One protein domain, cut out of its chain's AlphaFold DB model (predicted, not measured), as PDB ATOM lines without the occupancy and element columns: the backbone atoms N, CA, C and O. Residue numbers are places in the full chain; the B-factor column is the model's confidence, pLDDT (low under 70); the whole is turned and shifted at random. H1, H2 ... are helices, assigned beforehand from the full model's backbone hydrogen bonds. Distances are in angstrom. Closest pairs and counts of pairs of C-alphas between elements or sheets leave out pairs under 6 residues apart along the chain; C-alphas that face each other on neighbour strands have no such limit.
ATOM      1  N   SER A   8      42.978  16.219  11.253       92.75
ATOM      2  CA  SER A   8      41.681  15.650  10.869       92.75
ATOM      3  C   SER A   8      40.912  15.128  12.081       92.75
ATOM      4  O   SER A   8      39.757  15.497  12.271       92.75
ATOM      5  N   GLY A   9      41.567  14.360  12.957       90.31
ATOM      6  CA  GLY A   9      40.937  13.806  14.154       90.31
ATOM      7  C   GLY A   9      40.447  14.884  15.121       90.31
ATOM      8  O   GLY A   9      39.343  14.786  15.653       90.31
ATOM      9  N   VAL A  10      41.227  15.953  15.315       90.12
ATOM     10  CA  VAL A  10      40.821  17.090  16.154       90.12
ATOM     11  C   VAL A  10      39.642  17.838  15.530       90.12
ATOM     12  O   VAL A  10      38.695  18.169  16.243       90.12
ATOM     13  N   LYS A  11      39.646  18.080  14.211       90.81
ATOM     14  CA  LYS A  11      38.520  18.728  13.512       90.81
ATOM     15  C   LYS A  11      37.233  17.910  13.612       90.81
ATOM     16  O   LYS A  11      36.186  18.473  13.939       90.81
ATOM     17  N   ASP A  12      37.313  16.602  13.390       90.94
ATOM     18  CA  ASP A  12      36.166  15.694  13.473       90.94
ATOM     19  C   ASP A  12      35.598  15.637  14.897       90.94
ATOM     20  O   ASP A  12      34.380  15.707  15.099       90.94
ATOM     21  N   TRP A  13      36.478  15.595  15.901       87.38
ATOM     22  CA  TRP A  13      36.085  15.635  17.305       87.38
ATOM     23  C   TRP A  13      35.392  16.953  17.667       87.38
ATOM     24  O   TRP A  13      34.287  16.928  18.208       87.38
ATOM     25  N   VAL A  14      35.967  18.107  17.300       88.38
ATOM     26  CA  VAL A  14      35.344  19.425  17.538       88.38
ATOM     27  C   VAL A  14      33.981  19.517  16.852       88.38
ATOM     28  O   VAL A  14      33.016  19.956  17.473       88.38
ATOM     29  N   SER A  15      33.872  19.054  15.603       88.75
ATOM     30  CA  SER A  15      32.604  19.023  14.864       88.75
ATOM     31  C   SER A  15      31.551  18.141  15.544       88.75
ATOM     32  O   SER A  15      30.356  18.438  15.509       88.75
ATOM     33  N   THR A  16      31.977  17.045  16.169       89.25
ATOM     34  CA  THR A  16      31.090  16.165  16.937       89.25
ATOM     35  C   THR A  16      30.620  16.855  18.214       89.25
ATOM     36  O   THR A  16      29.419  16.905  18.464       89.25
ATOM     37  N   VAL A  17      31.533  17.462  18.979       85.12
ATOM     38  CA  VAL A  17      31.205  18.181  20.223       85.12
ATOM     39  C   VAL A  17      30.273  19.363  19.963       85.12
ATOM     40  O   VAL A  17      29.302  19.537  20.689       85.12
ATOM     41  N   GLN A  18      30.501  20.129  18.894       84.62
ATOM     42  CA  GLN A  18      29.624  21.238  18.496       84.62
ATOM     43  C   GLN A  18      28.193  20.796  18.158       84.62
ATOM     44  O   GLN A  18      27.266  21.595  18.257       84.62
ATOM     45  N   ARG A  19      28.002  19.537  17.741       85.12
ATOM     46  CA  ARG A  19      26.679  18.957  17.461       85.12
ATOM     47  C   ARG A  19      25.980  18.432  18.712       85.12
ATOM     48  O   ARG A  19      24.762  18.244  18.687       85.12
ATOM     49  N   LEU A  20      26.717  18.202  19.798       83.88
ATOM     50  CA  LEU A  20      26.108  17.901  21.087       83.88
ATOM     51  C   LEU A  20      25.358  19.148  21.559       83.88
ATOM     52  O   LEU A  20      25.873  20.261  21.488       83.88
ATOM     53  N   ARG A  21      24.140  18.974  22.082       74.12
ATOM     54  CA  ARG A  21      23.347  20.073  22.660       74.12
ATOM     55  C   ARG A  21      23.877  20.497  24.035       74.12
ATOM     56  O   ARG A  21      23.095  20.699  24.963       74.12
ATOM     57  N   TYR A  22      25.194  20.606  24.189       69.25
ATOM     58  CA  TYR A  22      25.760  21.302  25.333       69.25
ATOM     59  C   TYR A  22      25.351  22.762  25.221       69.25
ATOM     60  O   TYR A  22      25.637  23.432  24.227       69.25
ATOM     61  N   LYS A  23      24.629  23.237  26.233       61.16
ATOM     62  CA  LYS A  23      24.284  24.646  26.351       61.16
ATOM     63  C   LYS A  23      25.602  25.427  26.432       61.16
ATOM     64  O   LYS A  23      26.424  25.139  27.294       61.16
ATOM     65  N   ASP A  24      25.807  26.341  25.489       71.44
ATOM     66  CA  ASP A  24      26.917  27.299  25.472       71.44
ATOM     67  C   ASP A  24      28.333  26.694  25.360       71.44
ATOM     68  O   ASP A  24      29.268  27.130  26.031       71.44
ATOM     69  N   PHE A  25      28.538  25.712  24.469       77.12
ATOM     70  CA  PHE A  25      29.898  25.276  24.126       77.12
ATOM     71  C   PHE A  25      30.690  26.416  23.470       77.12
ATOM     72  O   PHE A  25      30.379  26.856  22.362       77.12
ATOM     73  N   GLN A  26      31.757  26.856  24.136       79.06
ATOM     74  CA  GLN A  26      32.691  27.842  23.609       79.06
ATOM     75  C   GLN A  26      34.124  27.330  23.714       79.06
ATOM     76  O   GLN A  26      34.570  26.846  24.756       79.06
ATOM     77  N   LEU A  27      34.864  27.465  22.617       83.75
ATOM     78  CA  LEU A  27      36.300  27.238  22.610       83.75
ATOM     79  C   LEU A  27      37.000  28.516  23.061       83.75
ATOM     80  O   LEU A  27      36.968  29.518  22.351       83.75
ATOM     81  N   VAL A  28      37.691  28.447  24.196       83.12
ATOM     82  CA  VAL A  28      38.548  29.544  24.677       83.12
ATOM     83  C   VAL A  28      39.642  29.876  23.656       83.12
ATOM     84  O   VAL A  28      39.981  31.035  23.438       83.12
ATOM     85  N   LYS A  29      40.176  28.858  22.973       83.94
ATOM     86  CA  LYS A  29      41.152  29.015  21.893       83.94
ATOM     87  C   LYS A  29      40.848  28.024  20.774       83.94
ATOM     88  O   LYS A  29      40.511  26.871  21.038       83.94
ATOM     89  N   LYS A  30      40.970  28.472  19.519       86.75
ATOM     90  CA  LYS A  30      40.856  27.588  18.349       86.75
ATOM     91  C   LYS A  30      41.956  26.513  18.392       86.75
ATOM     92  O   LYS A  30      43.068  26.836  18.820       86.75
ATOM     93  N   PRO A  31      41.678  25.280  17.928       88.44
ATOM     94  CA  PRO A  31      42.714  24.275  17.740       88.44
ATOM     95  C   PRO A  31      43.829  24.824  16.852       88.44
ATOM     96  O   PRO A  31      43.564  25.559  15.900       88.44
ATOM     97  N   ALA A  32      45.064  24.485  17.186       87.75
ATOM     98  CA  ALA A  32      46.252  24.917  16.471       87.75
ATOM     99  C   ALA A  32      47.275  23.783  16.466       87.75
ATOM    100  O   ALA A  32      47.163  22.839  17.252       87.75
ATOM    101  N   GLU A  33      48.269  23.897  15.590       87.38
ATOM    102  CA  GLU A  33      49.443  23.036  15.641       87.38
ATOM    103  C   GLU A  33      50.102  23.128  17.022       87.38
ATOM    104  O   GLU A  33      50.163  24.197  17.639       87.38
ATOM    105  N   LYS A  34      50.562  21.981  17.526       84.44
ATOM    106  CA  LYS A  34      51.219  21.913  18.824       84.44
ATOM    107  C   LYS A  34      52.621  22.502  18.700       84.44
ATOM    108  O   LYS A  34      53.502  21.901  18.097       84.44
ATOM    109  N   LEU A  35      52.813  23.661  19.319       83.12
ATOM    110  CA  LEU A  35      54.117  24.286  19.503       83.12
ATOM    111  C   LEU A  35      54.570  23.999  20.934       83.12
ATOM    112  O   LEU A  35      53.846  24.326  21.874       83.12
ATOM    113  N   PHE A  36      55.724  23.355  21.089       79.00
ATOM    114  CA  PHE A  36      56.287  23.067  22.406       79.00
ATOM    115  C   PHE A  36      56.886  24.328  23.026       79.00
ATOM    116  O   PHE A  36      57.526  25.120  22.335       79.00
ATOM    117  N   ASP A  37      56.703  24.480  24.336       83.12
ATOM    118  CA  ASP A  37      57.382  25.512  25.119       83.12
ATOM    119  C   ASP A  37      58.916  25.333  25.067       83.12
ATOM    120  O   ASP A  37      59.433  24.209  25.017       83.12
ATOM    121  N   ASP A  38      59.646  26.454  25.113       74.75
ATOM    122  CA  ASP A  38      61.112  26.474  25.081       74.75
ATOM    123  C   ASP A  38      61.713  25.546  26.150       74.75
ATOM    124  O   ASP A  38      61.394  25.627  27.337       74.75
ATOM    125  N   GLY A  39      62.609  24.655  25.720       71.12
ATOM    126  CA  GLY A  39      63.273  23.677  26.590       71.12
ATOM    127  C   GLY A  39      62.658  22.273  26.577       71.12
ATOM    128  O   GLY A  39      63.318  21.334  27.028       71.12
ATOM    129  N   ILE A  40      61.472  22.080  25.989       74.88
ATOM    130  CA  ILE A  40      60.870  20.750  25.817       74.88
ATOM    131  C   ILE A  40      61.273  20.184  24.454       74.88
ATOM    132  O   ILE A  40      60.780  20.586  23.406       74.88
ATOM    133  N   LYS A  41      62.222  19.241  24.475       64.00
ATOM    134  CA  LYS A  41      62.831  18.657  23.265       64.00
ATOM    135  C   LYS A  41      62.117  17.410  22.741       64.00
ATOM    136  O   LYS A  41      62.455  16.940  21.657       64.00
ATOM    137  N   GLN A  42      61.197  16.833  23.513       64.94
ATOM    138  CA  GLN A  42      60.504  15.604  23.139       64.94
ATOM    139  C   GLN A  42      59.030  15.649  23.507       64.94
ATOM    140  O   GLN A  42      58.644  16.055  24.602       64.94
ATOM    141  N   GLU A  43      58.224  15.157  22.577       68.25
ATOM    142  CA  GLU A  43      56.814  14.918  22.793       68.25
ATOM    143  C   GLU A  43      56.613  13.757  23.773       68.25
ATOM    144  O   GLU A  43      57.016  12.623  23.505       68.25
ATOM    145  N   GLN A  44      55.941  14.017  24.897       71.56
ATOM    146  CA  GLN A  44      55.374  12.931  25.689       71.56
ATOM    147  C   GLN A  44      54.351  12.182  24.831       71.56
ATOM    148  O   GLN A  44      53.349  12.756  24.402       71.56
ATOM    149  N   LYS A  45      54.593  10.888  24.594       71.38
ATOM    150  CA  LYS A  45      53.604  10.006  23.969       71.38
ATOM    151  C   LYS A  45      52.413   9.859  24.910       71.38
ATOM    152  O   LYS A  45      52.462   9.080  25.859       71.38
ATOM    153  N   VAL A  46      51.344  10.594  24.631       72.12
ATOM    154  CA  VAL A  46      50.054  10.401  25.293       72.12
ATOM    155  C   VAL A  46      49.283   9.331  24.515       72.12
ATOM    156  O   VAL A  46      49.084   9.495  23.309       72.12
ATOM    157  N   PRO A  47      48.862   8.224  25.150       77.06
ATOM    158  CA  PRO A  47      48.013   7.234  24.500       77.06
ATOM    159  C   PRO A  47      46.712   7.874  24.003       77.06
ATOM    160  O   PRO A  47      46.062   8.624  24.736       77.06
ATOM    161  N   TYR A  48      46.310   7.560  22.772       74.94
ATOM    162  CA  TYR A  48      45.014   7.994  22.252       74.94
ATOM    163  C   TYR A  48      43.868   7.457  23.115       74.94
ATOM    164  O   TYR A  48      43.926   6.337  23.618       74.94
ATOM    165  N   GLY A  49      42.817   8.264  23.272       73.69
ATOM    166  CA  GLY A  49      41.638   7.890  24.059       73.69
ATOM    167  C   GLY A  49      41.831   7.969  25.576       73.69
ATOM    168  O   GLY A  49      40.925   7.590  26.314       73.69
ATOM    169  N   LYS A  50      42.973   8.475  26.059       79.81
ATOM    170  CA  LYS A  50      43.179   8.734  27.484       79.81
ATOM    171  C   LYS A  50      42.389   9.975  27.913       79.81
ATOM    172  O   LYS A  50      42.624  11.069  27.403       79.81
ATOM    173  N   LEU A  51      41.476   9.796  28.863       81.88
ATOM    174  CA  LEU A  51      40.762  10.867  29.552       81.88
ATOM    175  C   LEU A  51      41.169  10.825  31.025       81.88
ATOM    176  O   LEU A  51      40.982   9.803  31.678       81.88
ATOM    177  N   GLU A  52      41.729  11.920  31.529       83.56
ATOM    178  CA  GLU A  52      42.091  12.062  32.940       83.56
ATOM    179  C   GLU A  52      41.291  13.206  33.553       83.56
ATOM    180  O   GLU A  52      41.264  14.320  33.023       83.56
ATOM    181  N   GLU A  53      40.623  12.903  34.662       88.50
ATOM    182  CA  GLU A  53      40.003  13.903  35.518       88.50
ATOM    183  C   GLU A  53      41.070  14.500  36.435       88.50
ATOM    184  O   GLU A  53      41.949  13.795  36.928       88.50
ATOM    185  N   ILE A  54      41.023  15.817  36.615       89.12
ATOM    186  CA  ILE A  54      41.966  16.555  37.449       89.12
ATOM    187  C   ILE A  54      41.145  17.401  38.415       89.12
ATOM    188  O   ILE A  54      40.310  18.196  37.984       89.12
ATOM    189  N   GLU A  55      41.400  17.232  39.710       89.81
ATOM    190  CA  GLU A  55      40.600  17.841  40.776       89.81
ATOM    191  C   GLU A  55      40.991  19.300  41.037       89.81
ATOM    192  O   GLU A  55      40.164  20.110  41.457       89.81
ATOM    193  N   THR A  56      42.253  19.663  40.775       92.25
ATOM    194  CA  THR A  56      42.774  20.993  41.109       92.25
ATOM    195  C   THR A  56      43.364  21.739  39.915       92.25
ATOM    196  O   THR A  56      44.039  21.189  39.045       92.25
ATOM    197  N   VAL A  57      43.201  23.066  39.915       86.75
ATOM    198  CA  VAL A  57      43.818  23.948  38.905       86.75
ATOM    199  C   VAL A  57      45.351  23.879  38.956       86.75
ATOM    200  O   VAL A  57      46.014  24.026  37.931       86.75
ATOM    201  N   LYS A  58      45.922  23.626  40.139       90.62
ATOM    202  CA  LYS A  58      47.369  23.474  40.332       90.62
ATOM    203  C   LYS A  58      47.907  22.270  39.558       90.62
ATOM    204  O   LYS A  58      48.874  22.414  38.815       90.62
ATOM    205  N   GLU A  59      47.276  21.110  39.717       91.38
ATOM    206  CA  GLU A  59      47.641  19.895  38.980       91.38
ATOM    207  C   GLU A  59      47.419  20.083  37.487       91.38
ATOM    208  O   GLU A  59      48.292  19.740  36.695       91.38
ATOM    209  N   TYR A  60      46.319  20.736  37.103       88.06
ATOM    210  CA  TYR A  60      46.041  21.040  35.702       88.06
ATOM    211  C   TYR A  60      47.169  21.859  35.059       88.06
ATOM    212  O   TYR A  60      47.613  21.554  33.951       88.06
ATOM    213  N   GLY A  61      47.685  22.857  35.784       89.06
ATOM    214  CA  GLY A  61      48.844  23.645  35.369       89.06
ATOM    215  C   GLY A  61      50.123  22.813  35.252       89.06
ATOM    216  O   GLY A  61      50.826  22.928  34.249       89.06
ATOM    217  N   ALA A  62      50.401  21.941  36.224       90.12
ATOM    218  CA  ALA A  62      51.562  21.049  36.184       90.12
ATOM    219  C   ALA A  62      51.505  20.074  34.992       90.12
ATOM    220  O   ALA A  62      52.510  19.866  34.314       90.12
ATOM    221  N   THR A  63      50.327  19.530  34.670       88.75
ATOM    222  CA  THR A  63      50.134  18.684  33.482       88.75
ATOM    223  C   THR A  63      50.380  19.467  32.191       88.75
ATOM    224  O   THR A  63      51.021  18.955  31.276       88.75
ATOM    225  N   MET A  64      49.924  20.722  32.102       87.44
ATOM    226  CA  MET A  64      50.197  21.573  30.935       87.44
ATOM    227  C   MET A  64      51.688  21.854  30.739       87.44
ATOM    228  O   MET A  64      52.145  21.892  29.596       87.44
ATOM    229  N   GLU A  65      52.430  22.052  31.832       88.25
ATOM    230  CA  GLU A  65      53.889  22.214  31.805       88.25
ATOM    231  C   GLU A  65      54.566  20.942  31.294       88.25
ATOM    232  O   GLU A  65      55.354  21.010  30.355       88.25
ATOM    233  N   ALA A  66      54.196  19.777  31.833       86.69
ATOM    234  CA  ALA A  66      54.747  18.491  31.405       86.69
ATOM    235  C   ALA A  66      54.471  18.179  29.920       86.69
ATOM    236  O   ALA A  66      55.321  17.612  29.234       86.69
ATOM    237  N   LEU A  67      53.302  18.579  29.412       85.00
ATOM    238  CA  LEU A  67      52.916  18.406  28.008       85.00
ATOM    239  C   LEU A  67      53.465  19.492  27.071       85.00
ATOM    240  O   LEU A  67      53.315  19.364  25.851       85.00
ATOM    241  N   GLY A  68      54.064  20.550  27.624       88.50
ATOM    242  CA  GLY A  68      54.627  21.677  26.884       88.50
ATOM    243  C   GLY A  68      53.609  22.550  26.164       88.50
ATOM    244  O   GLY A  68      53.924  23.092  25.114       88.50
ATOM    245  N   VAL A  69      52.390  22.659  26.701       87.69
ATOM    246  CA  VAL A  69      51.281  23.436  26.107       87.69
ATOM    247  C   VAL A  69      50.884  24.648  26.953       87.69
ATOM    248  O   VAL A  69      49.853  25.285  26.712       87.69
ATOM    249  N   ARG A  70      51.675  24.978  27.978       88.31
ATOM    250  CA  ARG A  70      51.345  26.051  28.916       88.31
ATOM    251  C   ARG A  70      51.402  27.424  28.261       88.31
ATOM    252  O   ARG A  70      50.524  28.236  28.555       88.31
ATOM    253  N   SER A  71      52.379  27.710  27.397       88.56
ATOM    254  CA  SER A  71      52.427  29.002  26.694       88.56
ATOM    255  C   SER A  71      51.201  29.205  25.799       88.56
ATOM    256  O   SER A  71      50.553  30.252  25.869       88.56
ATOM    257  N   TRP A  72      50.812  28.174  25.038       87.88
ATOM    258  CA  TRP A  72      49.616  28.179  24.196       87.88
ATOM    259  C   TRP A  72      48.357  28.476  25.015       87.88
ATOM    260  O   TRP A  72      47.573  29.359  24.654       87.88
ATOM    261  N   TRP A  73      48.195  27.795  26.154       87.12
ATOM    262  CA  TRP A  73      47.065  28.030  27.047       87.12
ATOM    263  C   TRP A  73      47.082  29.452  27.623       87.12
ATOM    264  O   TRP A  73      46.072  30.151  27.551       87.12
ATOM    265  N   ARG A  74      48.231  29.929  28.124       88.19
ATOM    266  CA  ARG A  74      48.370  31.292  28.667       88.19
ATOM    267  C   ARG A  74      48.026  32.363  27.636       88.19
ATOM    268  O   ARG A  74      47.355  33.331  27.983       88.19
ATOM    269  N   ARG A  75      48.432  32.176  26.378       88.75
ATOM    270  CA  ARG A  75      48.058  33.063  25.269       88.75
ATOM    271  C   ARG A  75      46.556  33.019  24.989       88.75
ATOM    272  O   ARG A  75      45.951  34.064  24.796       88.75
ATOM    273  N   GLY A  76      45.939  31.836  24.988       87.00
ATOM    274  CA  GLY A  76      44.489  31.694  24.810       87.00
ATOM    275  C   GLY A  76      43.661  32.357  25.914       87.00
ATOM    276  O   GLY A  76      42.589  32.880  25.636       87.00
ATOM    277  N   MET A  77      44.186  32.383  27.138       87.69
ATOM    278  CA  MET A  77      43.564  33.039  28.293       87.69
ATOM    279  C   MET A  77      43.852  34.548  28.384       87.69
ATOM    280  O   MET A  77      43.334  35.199  29.285       87.69
ATOM    281  N   GLY A  78      44.699  35.108  27.511       88.62
ATOM    282  CA  GLY A  78      45.104  36.518  27.577       88.62
ATOM    283  C   GLY A  78      46.108  36.848  28.693       88.62
ATOM    284  O   GLY A  78      46.288  38.013  29.029       88.62
TER     285      GLY A  78
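Overview. This is residues 8 to 78 of the 83 residues of an uncharacterized protein of Phaeosphaeria nodorum (strain SN15 / ATCC MYA-4574 / FGSC 10173) (UniProt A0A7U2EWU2). One helix, H1, lies toward one end of a loosely built model, and a small angled pair of helices, H2 and H3, makes a corner toward the other, with a long winding loop, residues 20 to 56, between H1 and H2. Residues 19 to 24 and residues 47 to 53 stick out from the rest. The printed part has 71 residues with three named helices, in the order H1, H2, H3, and no named strand; its class is all helix, though only 29 residues are in named elements. The whole is only just loose, close to compact, with a radius of gyration of the C-alphas of 13.7 A and spans of 39 by 27 by 24 A.

Along the chain. H1, the longest helix, covers residues 8 to 19 and measures 16.7 A from C-alpha 8 at (41.681, 15.650, 10.869) to C-alpha 19 at (26.679, 18.957, 17.461). H2 covers residues 57 to 66 and measures 14.3 A. H3 covers residues 70 to 76, 9.8 A long, and ends with C-alpha 76 at (44.489, 31.694, 24.810).

Arrangement. H1 touches no helix and is apart from H2 and from H3. H2 and H3 are close but not clearly touching; their closest C-alphas, those of Met 64 and Arg 70, are 5.0 A apart. Their lines stand at a steep tilt of 64 degrees, and they run opposite ways. In H1, H2 and H3 every O i to N i+4 pair is within hydrogen-bond range.

Size, cuts and confidence. The C-alphas farthest apart, those of Arg 21 and Gly 39, are 40.3 A apart. The printed part has no cut. The link from H1 to H2, 37 residues, is long; that from H2 to H3, 3 residues, is tight. The mean pLDDT of the printed part is 83.3, and residues 22 to 23 and 41 to 43 are under 70.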